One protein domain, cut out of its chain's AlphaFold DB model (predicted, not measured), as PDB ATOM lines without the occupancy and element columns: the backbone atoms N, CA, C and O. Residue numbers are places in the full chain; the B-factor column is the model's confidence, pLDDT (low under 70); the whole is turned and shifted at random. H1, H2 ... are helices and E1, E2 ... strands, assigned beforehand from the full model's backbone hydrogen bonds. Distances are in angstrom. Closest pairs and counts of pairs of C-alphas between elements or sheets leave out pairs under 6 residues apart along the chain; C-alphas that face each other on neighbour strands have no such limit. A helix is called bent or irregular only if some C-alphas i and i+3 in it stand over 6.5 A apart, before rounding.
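This is residues 3 to 12 and 21 to 112 of the 167 residues of a protein of Streptomyces vitaminophilus (UniProt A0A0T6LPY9). A twisted sheet of four antiparallel strands has one kinked helix, H2, across one face, and a second helix, H1, packs on the first part of H2, away from the sheet. The printed part has 102 residues, with two named helices and four named strands in the order E1, E2, H1, H2, E3, E4. The sheet's order is E1, E2, E3, E4, and the class is mixed, helices and strands, in two layers, H2 over one face of the sheet. The whole is compact, with a radius of gyration of the C-alphas of 12.8 A and spans of 33 by 32 by 25 A.

E1, residues 26 to 30, and E2, residues 33 to 42, form a hairpin, with N 28 and O 36 at 2.8 A. E3, residues 89 to 94, is the antiparallel neighbour of E2, with N 39 and O 92 at 2.9 A. E4, residues 103 to 105, forms a hairpin with E3, with N 91 and O 104 at 2.9 A. H2, residues 66 to 84, is on the sheet at a height of 8.7 A and runs across the strands, at 88 degrees to E2 on the local plane; its closest C-alphas to E2 are those of Leu 71 and Leu 38, 6.3 A apart. H2 is irregular, with C-alphas 76 and 79 9.6 A apart and a kink of 126 degrees near residue 77. H1, residues 47 to 56, is not on the sheet; it touches residues 66 to 73 of H2 alone, about perpendicular at 81 degrees, closest at the C-alphas of His 47 and Asp 66, 5.5 A. Every O i to N i+4 pair is within hydrogen-bond range in H1, and 9 of 15 in H2.

E1 begins at C-alpha 26 (182.606, 139.793, 241.638) and is 13.8 A long; E2 is 27.7 A, H1 14.2 A, H2 13.6 A, E3 16.7 A and E4 6.7 A. E4 ends at C-alpha 105 (175.172, 154.708, 247.438).

The C-alphas farthest apart, those of Asp 31 and Leu 108, are 38.8 A apart. Residues 13 to 20 are not printed, and C-alphas 12 and 21 are 15.5 A apart across the cut. No link between named elements is long. The pLDDT is under 70 at residue 12, residues 21 to 22 and residues 107 to 112.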
ATOM      1  N   LEU A   3     178.930 139.224 232.115       85.31
ATOM      2  CA  LEU A   3     177.765 139.075 231.246       85.31
ATOM      3  C   LEU A   3     176.838 137.989 231.788       85.31
ATOM      4  O   LEU A   3     177.298 136.951 232.261       85.31
ATOM      5  N   ASP A   4     175.549 138.243 231.645       85.31
ATOM      6  CA  ASP A   4     174.431 137.358 231.940       85.31
ATOM      7  C   ASP A   4     173.376 137.521 230.848       85.31
ATOM      8  O   ASP A   4     173.436 138.470 230.061       85.31
ATOM      9  N   GLU A   5     172.393 136.625 230.806       83.81
ATOM     10  CA  GLU A   5     171.332 136.655 229.792       83.81
ATOM     11  C   GLU A   5     170.602 138.008 229.742       83.81
ATOM     12  O   GLU A   5     170.192 138.469 228.675       83.81
ATOM     13  N   HIS A   6     170.450 138.668 230.894       83.38
ATOM     14  CA  HIS A   6     169.661 139.897 231.014       83.38
ATOM     15  C   HIS A   6     170.456 141.118 231.487       83.38
ATOM     16  O   HIS A   6     169.875 142.196 231.631       83.38
ATOM     17  N   ALA A   7     171.761 140.983 231.738       83.56
ATOM     18  CA  ALA A   7     172.573 142.072 232.266       83.56
ATOM     19  C   ALA A   7     174.035 141.998 231.816       83.56
ATOM     20  O   ALA A   7     174.634 140.932 231.708       83.56
ATOM     21  N   ALA A   8     174.636 143.171 231.634       83.94
ATOM     22  CA  ALA A   8     176.073 143.330 231.477       83.94
ATOM     23  C   ALA A   8     176.578 144.294 232.550       83.94
ATOM     24  O   ALA A   8     176.040 145.390 232.714       83.94
ATOM     25  N   ILE A   9     177.623 143.899 233.275       82.94
ATOM     26  CA  ILE A   9     178.230 144.721 234.320       82.94
ATOM     27  C   ILE A   9     179.680 145.008 233.942       82.94
ATOM     28  O   ILE A   9     180.516 144.118 233.754       82.94
ATOM     29  N   GLY A  10     179.988 146.294 233.820       81.31
ATOM     30  CA  GLY A  10     181.341 146.799 233.645       81.31
ATOM     31  C   GLY A  10     181.875 147.366 234.953       81.31
ATOM     32  O   GLY A  10     181.140 147.974 235.725       81.31
ATOM     33  N   HIS A  11     183.173 147.203 235.185       81.44
ATOM     34  CA  HIS A  11     183.880 147.907 236.243       81.44
ATOM     35  C   HIS A  11     185.202 148.429 235.672       81.44
ATOM     36  O   HIS A  11     185.954 147.666 235.063       81.44
ATOM     37  N   ARG A  12     185.482 149.726 235.848       68.75
ATOM     38  CA  ARG A  12     186.777 150.336 235.514       68.75
ATOM     39  C   ARG A  12     187.459 150.724 236.822       68.75
ATOM     40  O   ARG A  12     187.100 151.726 237.432       68.75
ATOM     41  N   GLY A  21     192.771 139.496 244.449       59.00
ATOM     42  CA  GLY A  21     191.490 138.961 244.934       59.00
ATOM     43  C   GLY A  21     190.275 139.858 244.674       59.00
ATOM     44  O   GLY A  21     189.140 139.386 244.690       59.00
ATOM     45  N   GLY A  22     190.486 141.150 244.411       59.75
ATOM     46  CA  GLY A  22     189.426 142.146 244.213       59.75
ATOM     47  C   GLY A  22     188.965 142.315 242.763       59.75
ATOM     48  O   GLY A  22     188.663 143.439 242.358       59.75
ATOM     49  N   VAL A  23     188.974 141.255 241.947       78.50
ATOM     50  CA  VAL A  23     188.532 141.339 240.543       78.50
ATOM     51  C   VAL A  23     187.036 141.632 240.492       78.50
ATOM     52  O   VAL A  23     186.228 140.938 241.108       78.50
ATOM     53  N   GLN A  24     186.673 142.670 239.737       77.19
ATOM     54  CA  GLN A  24     185.297 143.130 239.610       77.19
ATOM     55  C   GLN A  24     184.830 143.142 238.150       77.19
ATOM     56  O   GLN A  24     185.600 143.517 237.256       77.19
ATOM     57  N   PRO A  25     183.555 142.812 237.882       85.50
ATOM     58  CA  PRO A  25     182.510 142.439 238.848       85.50
ATOM     59  C   PRO A  25     182.758 141.083 239.526       85.50
ATOM     60  O   PRO A  25     183.285 140.172 238.895       85.50
ATOM     61  N   MET A  26     182.393 140.973 240.803       89.00
ATOM     62  CA  MET A  26     182.606 139.793 241.638       89.00
ATOM     63  C   MET A  26     181.323 138.952 241.701       89.00
ATOM     64  O   MET A  26     180.361 139.374 242.349       89.00
ATOM     65  N   PRO A  27     181.270 137.781 241.043       89.75
ATOM     66  CA  PRO A  27     180.148 136.865 241.167       89.75
ATOM     67  C   PRO A  27     180.260 136.006 242.430       89.75
ATOM     68  O   PRO A  27     181.343 135.583 242.837       89.75
ATOM     69  N   VAL A  28     179.113 135.671 243.004       89.12
ATOM     70  CA  VAL A  28     178.943 134.592 243.974       89.12
ATOM     71  C   VAL A  28     177.910 133.623 243.427       89.12
ATOM     72  O   VAL A  28     176.871 134.030 242.905       89.12
ATOM     73  N   GLY A  29     178.215 132.335 243.520       84.81
ATOM     74  CA  GLY A  29     177.372 131.279 242.985       84.81
ATOM     75  C   GLY A  29     177.176 130.126 243.954       84.81
ATOM     76  O   GLY A  29     177.953 129.945 244.895       84.81
ATOM     77  N   HIS A  30     176.131 129.353 243.685       79.81
ATOM     78  CA  HIS A  30     175.781 128.109 244.356       79.81
ATOM     79  C   HIS A  30     175.429 127.083 243.275       79.81
ATOM     80  O   HIS A  30     174.748 127.430 242.312       79.81
ATOM     81  N   ASP A  31     175.957 125.863 243.388       80.75
ATOM     82  CA  ASP A  31     175.714 124.758 242.446       80.75
ATOM     83  C   ASP A  31     175.920 125.106 240.961       80.75
ATOM     84  O   ASP A  31     175.162 124.704 240.088       80.75
ATOM     85  N   GLY A  32     176.959 125.892 240.654       78.31
ATOM     86  CA  GLY A  32     177.277 126.297 239.277       78.31
ATOM     87  C   GLY A  32     176.408 127.432 238.723       78.31
ATOM     88  O   GLY A  32     176.660 127.897 237.613       78.31
ATOM     89  N   HIS A  33     175.449 127.938 239.500       82.38
ATOM     90  CA  HIS A  33     174.606 129.072 239.133       82.38
ATOM     91  C   HIS A  33     175.065 130.356 239.826       82.38
ATOM     92  O   HIS A  33     175.391 130.351 241.015       82.38
ATOM     93  N   THR A  34     175.058 131.481 239.104       86.19
ATOM     94  CA  THR A  34     175.304 132.796 239.712       86.19
ATOM     95  C   THR A  34     174.105 133.189 240.571       86.19
ATOM     96  O   THR A  34     172.990 133.323 240.075       86.19
ATOM     97  N   VAL A  35     174.345 133.393 241.864       88.12
ATOM     98  CA  VAL A  35     173.349 133.868 242.832       88.12
ATOM     99  C   VAL A  35     173.302 135.389 242.826       88.12
ATOM    100  O   VAL A  35     172.222 135.976 242.820       88.12
ATOM    101  N   ALA A  36     174.472 136.028 242.801       89.81
ATOM    102  CA  ALA A  36     174.585 137.470 242.660       89.81
ATOM    103  C   ALA A  36     175.926 137.871 242.032       89.81
ATOM    104  O   ALA A  36     176.910 137.145 242.156       89.81
ATOM    105  N   ALA A  37     175.988 139.038 241.394       90.50
ATOM    106  CA  ALA A  37     177.239 139.631 240.921       90.50
ATOM    107  C   ALA A  37     177.338 141.096 241.345       90.50
ATOM    108  O   ALA A  37     176.414 141.867 241.108       90.50
ATOM    109  N   LEU A  38     178.449 141.488 241.971       90.31
ATOM    110  CA  LEU A  38     178.613 142.819 242.553       90.31
ATOM    111  C   LEU A  38     179.721 143.620 241.874       90.31
ATOM    112  O   LEU A  38     180.800 143.111 241.582       90.31
ATOM    113  N   THR A  39     179.458 144.903 241.662       88.56
ATOM    114  CA  THR A  39     180.468 145.914 241.337       88.56
ATOM    115  C   THR A  39     180.381 147.030 242.370       88.56
ATOM    116  O   THR A  39     179.290 147.493 242.682       88.56
ATOM    117  N   SER A  40     181.507 147.450 242.924       85.19
ATOM    118  CA  SER A  40     181.648 148.473 243.954       85.19
ATOM    119  C   SER A  40     182.695 149.496 243.539       85.19
ATOM    120  O   SER A  40     183.709 149.174 242.933       85.19
ATOM    121  N   SER A  41     182.468 150.752 243.886       83.75
ATOM    122  CA  SER A  41     183.412 151.850 243.756       83.75
ATOM    123  C   SER A  41     183.487 152.594 245.083       83.75
ATOM    124  O   SER A  41     182.463 152.822 245.731       83.75
ATOM    125  N   GLY A  42     184.696 152.987 245.475       80.19
ATOM    126  CA  GLY A  42     184.965 153.603 246.770       80.19
ATOM    127  C   GLY A  42     185.470 152.593 247.797       80.19
ATOM    128  O   GLY A  42     186.024 151.564 247.421       80.19
ATOM    129  N   GLU A  43     185.305 152.912 249.077       81.69
ATOM    130  CA  GLU A  43     185.860 152.144 250.192       81.69
ATOM    131  C   GLU A  43     184.829 151.986 251.315       81.69
ATOM    132  O   GLU A  43     184.224 152.960 251.782       81.69
ATOM    133  N   VAL A  44     184.646 150.742 251.764       86.25
ATOM    134  CA  VAL A  44     183.877 150.423 252.970       86.25
ATOM    135  C   VAL A  44     184.845 150.308 254.140       86.25
ATOM    136  O   VAL A  44     185.554 149.317 254.293       86.25
ATOM    137  N   LEU A  45     184.872 151.329 254.988       85.69
ATOM    138  CA  LEU A  45     185.854 151.459 256.065       85.69
ATOM    139  C   LEU A  45     185.628 150.437 257.185       85.69
ATOM    140  O   LEU A  45     186.585 149.944 257.777       85.69
ATOM    141  N   ASN A  46     184.375 150.051 257.433       90.75
ATOM    142  CA  ASN A  46     184.024 149.061 258.453       90.75
ATOM    143  C   ASN A  46     183.957 147.613 257.925       90.75
ATOM    144  O   ASN A  46     183.383 146.740 258.574       90.75
ATOM    145  N   HIS A  47     184.570 147.309 256.772       89.62
ATOM    146  CA  HIS A  47     184.531 145.963 256.179       89.62
ATOM    147  C   HIS A  47     185.090 144.868 257.106       89.62
ATOM    148  O   HIS A  47     184.644 143.726 257.047       89.62
ATOM    149  N   ARG A  48     186.057 145.183 257.979       90.38
ATOM    150  CA  ARG A  48     186.631 144.199 258.918       90.38
ATOM    151  C   ARG A  48     185.641 143.783 260.002       90.38
ATOM    152  O   ARG A  48     185.561 142.602 260.323       90.38
ATOM    153  N   GLU A  49     184.882 144.742 260.525       92.69
ATOM    154  CA  GLU A  49     183.842 144.509 261.532       92.69
ATOM    155  C   GLU A  49     182.696 143.697 260.927       92.69
ATOM    156  O   GLU A  49     182.322 142.655 261.464       92.69
ATOM    157  N   LEU A  50     182.227 144.102 259.742       92.88
ATOM    158  CA  LEU A  50     181.184 143.382 259.007       92.88
ATOM    159  C   LEU A  50     181.615 141.955 258.661       92.88
ATOM    160  O   LEU A  50     180.821 141.026 258.770       92.88
ATOM    161  N   ARG A  51     182.885 141.752 258.290       93.88
ATOM    162  CA  ARG A  51     183.429 140.412 258.040       93.88
ATOM    163  C   ARG A  51     183.348 139.529 259.282       93.88
ATOM    164  O   ARG A  51     182.999 138.359 259.152       93.88
ATOM    165  N   ALA A  52     183.679 140.063 260.457       93.69
ATOM    166  CA  ALA A  52     183.603 139.318 261.710       93.69
ATOM    167  C   ALA A  52     182.152 138.959 262.070       93.69
ATOM    168  O   ALA A  52     181.882 137.811 262.417       93.69
ATOM    169  N   GLU A  53     181.214 139.900 261.913       94.94
ATOM    170  CA  GLU A  53     179.781 139.657 262.138       94.94
ATOM    171  C   GLU A  53     179.244 138.571 261.191       94.94
ATOM    172  O   GLU A  53     178.623 137.605 261.625       94.94
ATOM    173  N   LEU A  54     179.558 138.666 259.899       93.44
ATOM    174  CA  LEU A  54     179.132 137.686 258.899       93.44
ATOM    175  C   LEU A  54     179.766 136.309 259.113       93.44
ATOM    176  O   LEU A  54     179.099 135.294 258.925       93.44
ATOM    177  N   ALA A  55     181.033 136.253 259.530       93.38
ATOM    178  CA  ALA A  55     181.679 134.993 259.887       93.38
ATOM    179  C   ALA A  55     180.974 134.322 261.078       93.38
ATOM    180  O   ALA A  55     180.765 133.110 261.056       93.38
ATOM    181  N   ALA A  56     180.536 135.101 262.074       93.88
ATOM    182  CA  ALA A  56     179.736 134.594 263.191       93.88
ATOM    183  C   ALA A  56     178.345 134.096 262.750       93.88
ATOM    184  O   ALA A  56     177.800 133.179 263.361       93.88
ATOM    185  N   LEU A  57     177.801 134.642 261.658       92.44
ATOM    186  CA  LEU A  57     176.567 134.180 261.010       92.44
ATOM    187  C   LEU A  57     176.782 132.984 260.057       92.44
ATOM    188  O   LEU A  57     175.826 132.497 259.460       92.44
ATOM    189  N   GLY A  58     178.015 132.483 259.922       92.31
ATOM    190  CA  GLY A  58     178.341 131.296 259.124       92.31
ATOM    191  C   GLY A  58     178.772 131.574 257.682       92.31
ATOM    192  O   GLY A  58     178.903 130.635 256.896       92.31
ATOM    193  N   HIS A  59     179.022 132.832 257.309       90.94
ATOM    194  CA  HIS A  59     179.551 133.161 255.983       90.94
ATOM    195  C   HIS A  59     181.031 132.793 255.861       90.94
ATOM    196  O   HIS A  59     181.846 133.061 256.743       90.94
ATOM    197  N   THR A  60     181.396 132.245 254.705       88.50
ATOM    198  CA  THR A  60     182.786 131.946 254.337       88.50
ATOM    199  C   THR A  60     183.295 132.943 253.303       88.50
ATOM    200  O   THR A  60     182.570 133.277 252.364       88.50
ATOM    201  N   PHE A  61     184.559 133.346 253.419       87.06
ATOM    202  CA  PHE A  61     185.195 134.319 252.527       87.06
ATOM    203  C   PHE A  61     186.339 133.674 251.749       87.06
ATOM    204  O   PHE A  61     187.156 132.969 252.339       87.06
ATOM    205  N   ARG A  62     186.415 133.939 250.444       85.31
ATOM    206  CA  ARG A  62     187.468 133.430 249.547       85.31
ATOM    207  C   ARG A  62     188.614 134.422 249.353       85.31
ATOM    208  O   ARG A  62     189.726 134.025 249.029       85.31
ATOM    209  N   THR A  63     188.351 135.704 249.562       84.12
ATOM    210  CA  THR A  63     189.258 136.822 249.305       84.12
ATOM    211  C   THR A  63     189.444 137.668 250.567       84.12
ATOM    212  O   THR A  63     188.839 137.431 251.626       84.12
ATOM    213  N   LYS A  64     190.332 138.663 250.488       81.56
ATOM    214  CA  LYS A  64     190.471 139.696 251.520       81.56
ATOM    215  C   LYS A  64     189.842 141.023 251.096       81.56
ATOM    216  O   LYS A  64     189.938 141.985 251.852       81.56
ATOM    217  N   SER A  65     189.178 141.055 249.940       82.19
ATOM    218  CA  SER A  65     188.537 142.247 249.409       82.19
ATOM    219  C   SER A  65     187.298 142.622 250.223       82.19
ATOM    220  O   SER A  65     186.456 141.789 250.561       82.19
ATOM    221  N   ASP A  66     187.172 143.916 250.492       85.75
ATOM    222  CA  ASP A  66     185.963 144.555 251.009       85.75
ATOM    223  C   ASP A  66     184.728 144.270 250.136       85.75
ATOM    224  O   ASP A  66     183.628 144.095 250.649       85.75
ATOM    225  N   THR A  67     184.921 144.136 248.826       88.12
ATOM    226  CA  THR A  67     183.878 143.841 247.837       88.12
ATOM    227  C   THR A  67     183.180 142.514 248.133       88.12
ATOM    228  O   THR A  67     181.952 142.441 248.058       88.12
ATOM    229  N   GLU A  68     183.925 141.481 248.546       90.00
ATOM    230  CA  GLU A  68     183.315 140.211 248.956       90.00
ATOM    231  C   GLU A  68     182.513 140.382 250.246       90.00
ATOM    232  O   GLU A  68     181.422 139.828 250.367       90.00
ATOM    233  N   VAL A  69     183.006 141.187 251.191       91.38
ATOM    234  CA  VAL A  69     182.270 141.498 252.423       91.38
ATOM    235  C   VAL A  69     180.941 142.164 252.104       91.38
ATOM    236  O   VAL A  69     179.915 141.702 252.592       91.38
ATOM    237  N   VAL A  70     180.932 143.179 251.239       91.25
ATOM    238  CA  VAL A  70     179.699 143.861 250.815       91.25
ATOM    239  C   VAL A  70     178.744 142.889 250.124       91.25
ATOM    240  O   VAL A  70     177.552 142.896 250.423       91.25
ATOM    241  N   LEU A  71     179.248 142.016 249.248       91.75
ATOM    242  CA  LEU A  71     178.423 141.028 248.551       91.75
ATOM    243  C   LEU A  71     177.768 140.041 249.526       91.75
ATOM    244  O   LEU A  71     176.565 139.795 249.447       91.75
ATOM    245  N   ARG A  72     178.530 139.509 250.485       92.06
ATOM    246  CA  ARG A  72     178.006 138.607 251.524       92.06
ATOM    247  C   ARG A  72     177.003 139.312 252.429       92.06
ATOM    248  O   ARG A  72     175.932 138.770 252.691       92.06
ATOM    249  N   ALA A  73     177.318 140.538 252.836       92.00
ATOM    250  CA  ALA A  73     176.441 141.370 253.646       92.00
ATOM    251  C   ALA A  73     175.114 141.662 252.932       92.00
ATOM    252  O   ALA A  73     174.058 141.662 253.560       92.00
ATOM    253  N   PHE A  74     175.156 141.865 251.613       91.31
ATOM    254  CA  PHE A  74     173.962 142.085 250.805       91.31
ATOM    255  C   PHE A  74     173.111 140.817 250.711       91.31
ATOM    256  O   PHE A  74     171.890 140.891 250.792       91.31
ATOM    257  N   LEU A  75     173.719 139.636 250.592       90.50
ATOM    258  CA  LEU A  75     172.957 138.384 250.600       90.50
ATOM    259  C   LEU A  75     172.301 138.089 251.954       90.50
ATOM    260  O   LEU A  75     171.228 137.486 251.980       90.50
ATOM    261  N   GLU A  76     172.933 138.515 253.047       92.50
ATOM    262  CA  GLU A  76     172.417 138.349 254.407       92.50
ATOM    263  C   GLU A  76     171.294 139.348 254.731       92.50
ATOM    264  O   GLU A  76     170.210 138.959 255.167       92.50
ATOM    265  N   TRP A  77     171.537 140.643 254.505       88.38
ATOM    266  CA  TRP A  77     170.660 141.728 254.964       88.38
ATOM    267  C   TRP A  77     169.902 142.449 253.841       88.38
ATOM    268  O   TRP A  77     169.011 143.250 254.117       88.38
ATOM    269  N   GLY A  78     170.208 142.184 252.571       87.81
ATOM    270  CA  GLY A  78     169.587 142.859 251.431       87.81
ATOM    271  C   GLY A  78     169.798 144.374 251.467       87.81
ATOM    272  O   GLY A  78     170.891 144.861 251.747       87.81
ATOM    273  N   GLU A  79     168.731 145.132 251.206       81.38
ATOM    274  CA  GLU A  79     168.754 146.604 251.216       81.38
ATOM    275  C   GLU A  79     169.034 147.197 252.612       81.38
ATOM    276  O   GLU A  79     169.558 148.308 252.709       81.38
ATOM    277  N   ASP A  80     168.777 146.454 253.699       84.31
ATOM    278  CA  ASP A  80     169.077 146.913 255.066       84.31
ATOM    279  C   ASP A  80     170.591 147.034 255.325       84.31
ATOM    280  O   ASP A  80     171.010 147.695 256.281       84.31
ATOM    281  N   LEU A  81     171.427 146.469 254.443       87.25
ATOM    282  CA  LEU A  81     172.874 146.673 254.440       87.25
ATOM    283  C   LEU A  81     173.251 148.159 254.387       87.25
ATOM    284  O   LEU A  81     174.233 148.552 255.013       87.25
ATOM    285  N   ALA A  82     172.482 148.996 253.683       83.50
ATOM    286  CA  ALA A  82     172.810 150.413 253.524       83.50
ATOM    287  C   ALA A  82     172.997 151.122 254.879       83.50
ATOM    288  O   ALA A  82     173.892 151.953 255.013       83.50
ATOM    289  N   GLY A  83     172.221 150.731 255.899       84.38
ATOM    290  CA  GLY A  83     172.307 151.256 257.267       84.38
ATOM    291  C   GLY A  83     173.543 150.825 258.054       84.38
ATOM    292  O   GLY A  83     173.852 151.429 259.078       84.38
ATOM    293  N   ARG A  84     174.248 149.794 257.586       88.50
ATOM    294  CA  ARG A  84     175.396 149.178 258.262       88.50
ATOM    295  C   ARG A  84     176.733 149.575 257.647       88.50
ATOM    296  O   ARG A  84     177.769 149.291 258.236       88.50
ATOM    297  N   LEU A  85     176.738 150.199 256.471       87.50
ATOM    298  CA  LEU A  85     177.967 150.555 255.767       87.50
ATOM    299  C   LEU A  85     178.490 151.922 256.203       87.50
ATOM    300  O   LEU A  85     177.770 152.923 256.168       87.50
ATOM    301  N   TYR A  86     179.779 151.970 256.532       86.50
ATOM    302  CA  TYR A  86     180.500 153.201 256.833       86.50
ATOM    303  C   TYR A  86     181.590 153.456 255.788       86.50
ATOM    304  O   TYR A  86     182.348 152.554 255.432       86.50
ATOM    305  N   GLY A  87     181.673 154.693 255.293       80.25
ATOM    306  CA  GLY A  87     182.642 155.115 254.276       80.25
ATOM    307  C   GLY A  87     182.000 155.701 253.017       80.25
ATOM    308  O   GLY A  87     180.777 155.845 252.924       80.25
ATOM    309  N   MET A  88     182.841 156.038 252.039       82.50
ATOM    310  CA  MET A  88     182.425 156.546 250.729       82.50
ATOM    311  C   MET A  88     182.342 155.379 249.755       82.50
ATOM    312  O   MET A  88     183.354 154.971 249.196       82.50
ATOM    313  N   HIS A  89     181.147 154.842 249.549       82.81
ATOM    314  CA  HIS A  89     180.945 153.639 248.750       82.81
ATOM    315  C   HIS A  89     179.769 153.813 247.795       82.81
ATOM    316  O   HIS A  89     178.795 154.506 248.083       82.81
ATOM    317  N   ALA A  90     179.838 153.155 246.653       85.44
ATOM    318  CA  ALA A  90     178.714 152.988 245.757       85.44
ATOM    319  C   ALA A  90     178.832 151.623 245.087       85.44
ATOM    320  O   ALA A  90     179.886 151.298 244.553       85.44
ATOM    321  N   PHE A  91     177.785 150.809 245.122       87.06
ATOM    322  CA  PHE A  91     177.814 149.483 244.517       87.06
ATOM    323  C   PHE A  91     176.495 149.139 243.836       87.06
ATOM    324  O   PHE A  91     175.441 149.685 244.160       87.06
ATOM    325  N   ALA A  92     176.583 148.233 242.871       88.88
ATOM    326  CA  ALA A  92     175.453 147.607 242.212       88.88
ATOM    327  C   ALA A  92     175.561 146.095 242.390       88.88
ATOM    328  O   ALA A  92     176.644 145.528 242.217       88.88
ATOM    329  N   VAL A  93     174.443 145.455 242.715       90.00
ATOM    330  CA  VAL A  93     174.341 143.998 242.809       90.00
ATOM    331  C   VAL A  93     173.351 143.526 241.769       90.00
ATOM    332  O   VAL A  93     172.249 144.045 241.700       90.00
ATOM    333  N   TRP A  94     173.729 142.563 240.947       90.25
ATOM    334  CA  TRP A  94     172.813 141.877 240.052       90.25
ATOM    335  C   TRP A  94     172.325 140.595 240.703       90.25
ATOM    336  O   TRP A  94     173.147 139.768 241.089       90.25
ATOM    337  N   GLU A  95     171.008 140.427 240.796       89.31
ATOM    338  CA  GLU A  95     170.344 139.193 241.225       89.31
ATOM    339  C   GLU A  95     169.657 138.544 240.007       89.31
ATOM    340  O   GLU A  95     168.549 138.963 239.650       89.31
ATOM    341  N   PRO A  96     170.254 137.508 239.376       86.75
ATOM    342  CA  PRO A  96     169.691 136.879 238.175       86.75
ATOM    343  C   PRO A  96     168.277 136.328 238.392       86.75
ATOM    344  O   PRO A  96     167.385 136.552 237.577       86.75
ATOM    345  N   ALA A  97     168.043 135.673 239.536       85.06
ATOM    346  CA  ALA A  97     166.752 135.068 239.866       85.06
ATOM    347  C   ALA A  97     165.623 136.103 240.007       85.06
ATOM    348  O   ALA A  97     164.481 135.834 239.641       85.06
ATOM    349  N   ALA A  98     165.938 137.291 240.532       82.81
ATOM    350  CA  ALA A  98     164.975 138.378 240.684       82.81
ATOM    351  C   ALA A  98     164.891 139.274 239.440       82.81
ATOM    352  O   ALA A  98     163.940 140.045 239.320       82.81
ATOM    353  N   ARG A  99     165.875 139.188 238.532       86.81
ATOM    354  CA  ARG A  99     166.101 140.137 237.434       86.81
ATOM    355  C   ARG A  99     166.094 141.572 237.952       86.81
ATOM    356  O   ARG A  99     165.323 142.418 237.502       86.81
ATOM    357  N   GLN A 100     166.923 141.824 238.960       84.81
ATOM    358  CA  GLN A 100     167.029 143.123 239.613       84.81
ATOM    359  C   GLN A 100     168.484 143.548 239.722       84.81
ATOM    360  O   GLN A 100     169.370 142.724 239.944       84.81
ATOM    361  N   LEU A 101     168.699 144.859 239.602       85.81
ATOM    362  CA  LEU A 101     169.994 145.496 239.804       85.81
ATOM    363  C   LEU A 101     169.909 146.532 240.941       85.81
ATOM    364  O   LEU A 101     169.853 147.732 240.648       85.81
ATOM    365  N   PRO A 102     169.830 146.117 242.223       85.06
ATOM    366  CA  PRO A 102     169.868 147.059 243.331       85.06
ATOM    367  C   PRO A 102     171.146 147.894 243.331       85.06
ATOM    368  O   PRO A 102     172.259 147.379 243.191       85.06
ATOM    369  N   LEU A 103     170.961 149.198 243.507       84.44
ATOM    370  CA  LEU A 103     172.011 150.201 243.580       84.44
ATOM    371  C   LEU A 103     172.011 150.808 244.978       84.44
ATOM    372  O   LEU A 103     170.987 151.295 245.463       84.44
ATOM    373  N   VAL A 104     173.177 150.810 245.609       83.19
ATOM    374  CA  VAL A 104     173.367 151.392 246.935       83.19
ATOM    375  C   VAL A 104     174.476 152.419 246.851       83.19
ATOM    376  O   VAL A 104     175.562 152.148 246.334       83.19
ATOM    377  N   ARG A 105     174.200 153.617 247.366       80.00
ATOM    378  CA  ARG A 105     175.172 154.708 247.438       80.00
ATOM    379  C   ARG A 105     175.252 155.231 248.864       80.00
ATOM    380  O   ARG A 105     174.229 155.535 249.480       80.00
ATOM    381  N   GLY A 106     176.482 155.345 249.348       75.25
ATOM    382  CA  GLY A 106     176.826 155.941 250.626       75.25
ATOM    383  C   GLY A 106     176.621 157.456 250.640       75.25
ATOM    384  O   GLY A 106     175.978 158.043 249.765       75.25
ATOM    385  N   LEU A 107     177.182 158.097 251.662       67.75
ATOM    386  CA  LEU A 107     176.995 159.522 251.943       67.75
ATOM    387  C   LEU A 107     177.522 160.440 250.820       67.75
ATOM    388  O   LEU A 107     178.205 160.006 249.883       67.75
ATOM    389  N   LEU A 108     177.196 161.732 250.929       59.66
ATOM    390  CA  LEU A 108     177.683 162.797 250.042       59.66
ATOM    391  C   LEU A 108     179.200 162.677 249.815       59.66
ATOM    392  O   LEU A 108     179.963 162.538 250.763       59.66
ATOM    393  N   GLY A 109     179.620 162.716 248.546       57.97
ATOM    394  CA  GLY A 109     181.012 162.480 248.133       57.97
ATOM    395  C   GLY A 109     181.294 161.066 247.610       57.97
ATOM    396  O   GLY A 109     182.333 160.849 246.995       57.97
ATOM    397  N   SER A 110     180.358 160.118 247.765       64.44
ATOM    398  CA  SER A 110     180.519 158.759 247.227       64.44
ATOM    399  C   SER A 110     180.595 158.743 245.689       64.44
ATOM    400  O   SER A 110     179.868 159.520 245.049       64.44
ATOM    401  N   PRO A 111     181.395 157.842 245.082       63.34
ATOM    402  CA  PRO A 111     181.541 157.735 243.629       63.34
ATOM    403  C   PRO A 111     180.209 157.591 242.885       63.34
ATOM    404  O   PRO A 111     179.210 157.110 243.427       63.34
ATOM    405  N   ALA A 112     180.185 158.028 241.625       63.38
ATOM    406  CA  ALA A 112     179.024 157.848 240.764       63.38
ATOM    407  C   ALA A 112     178.954 156.403 240.249       63.38
ATOM    408  O   ALA A 112     179.955 155.857 239.786       63.38
TER     409      ALA A 112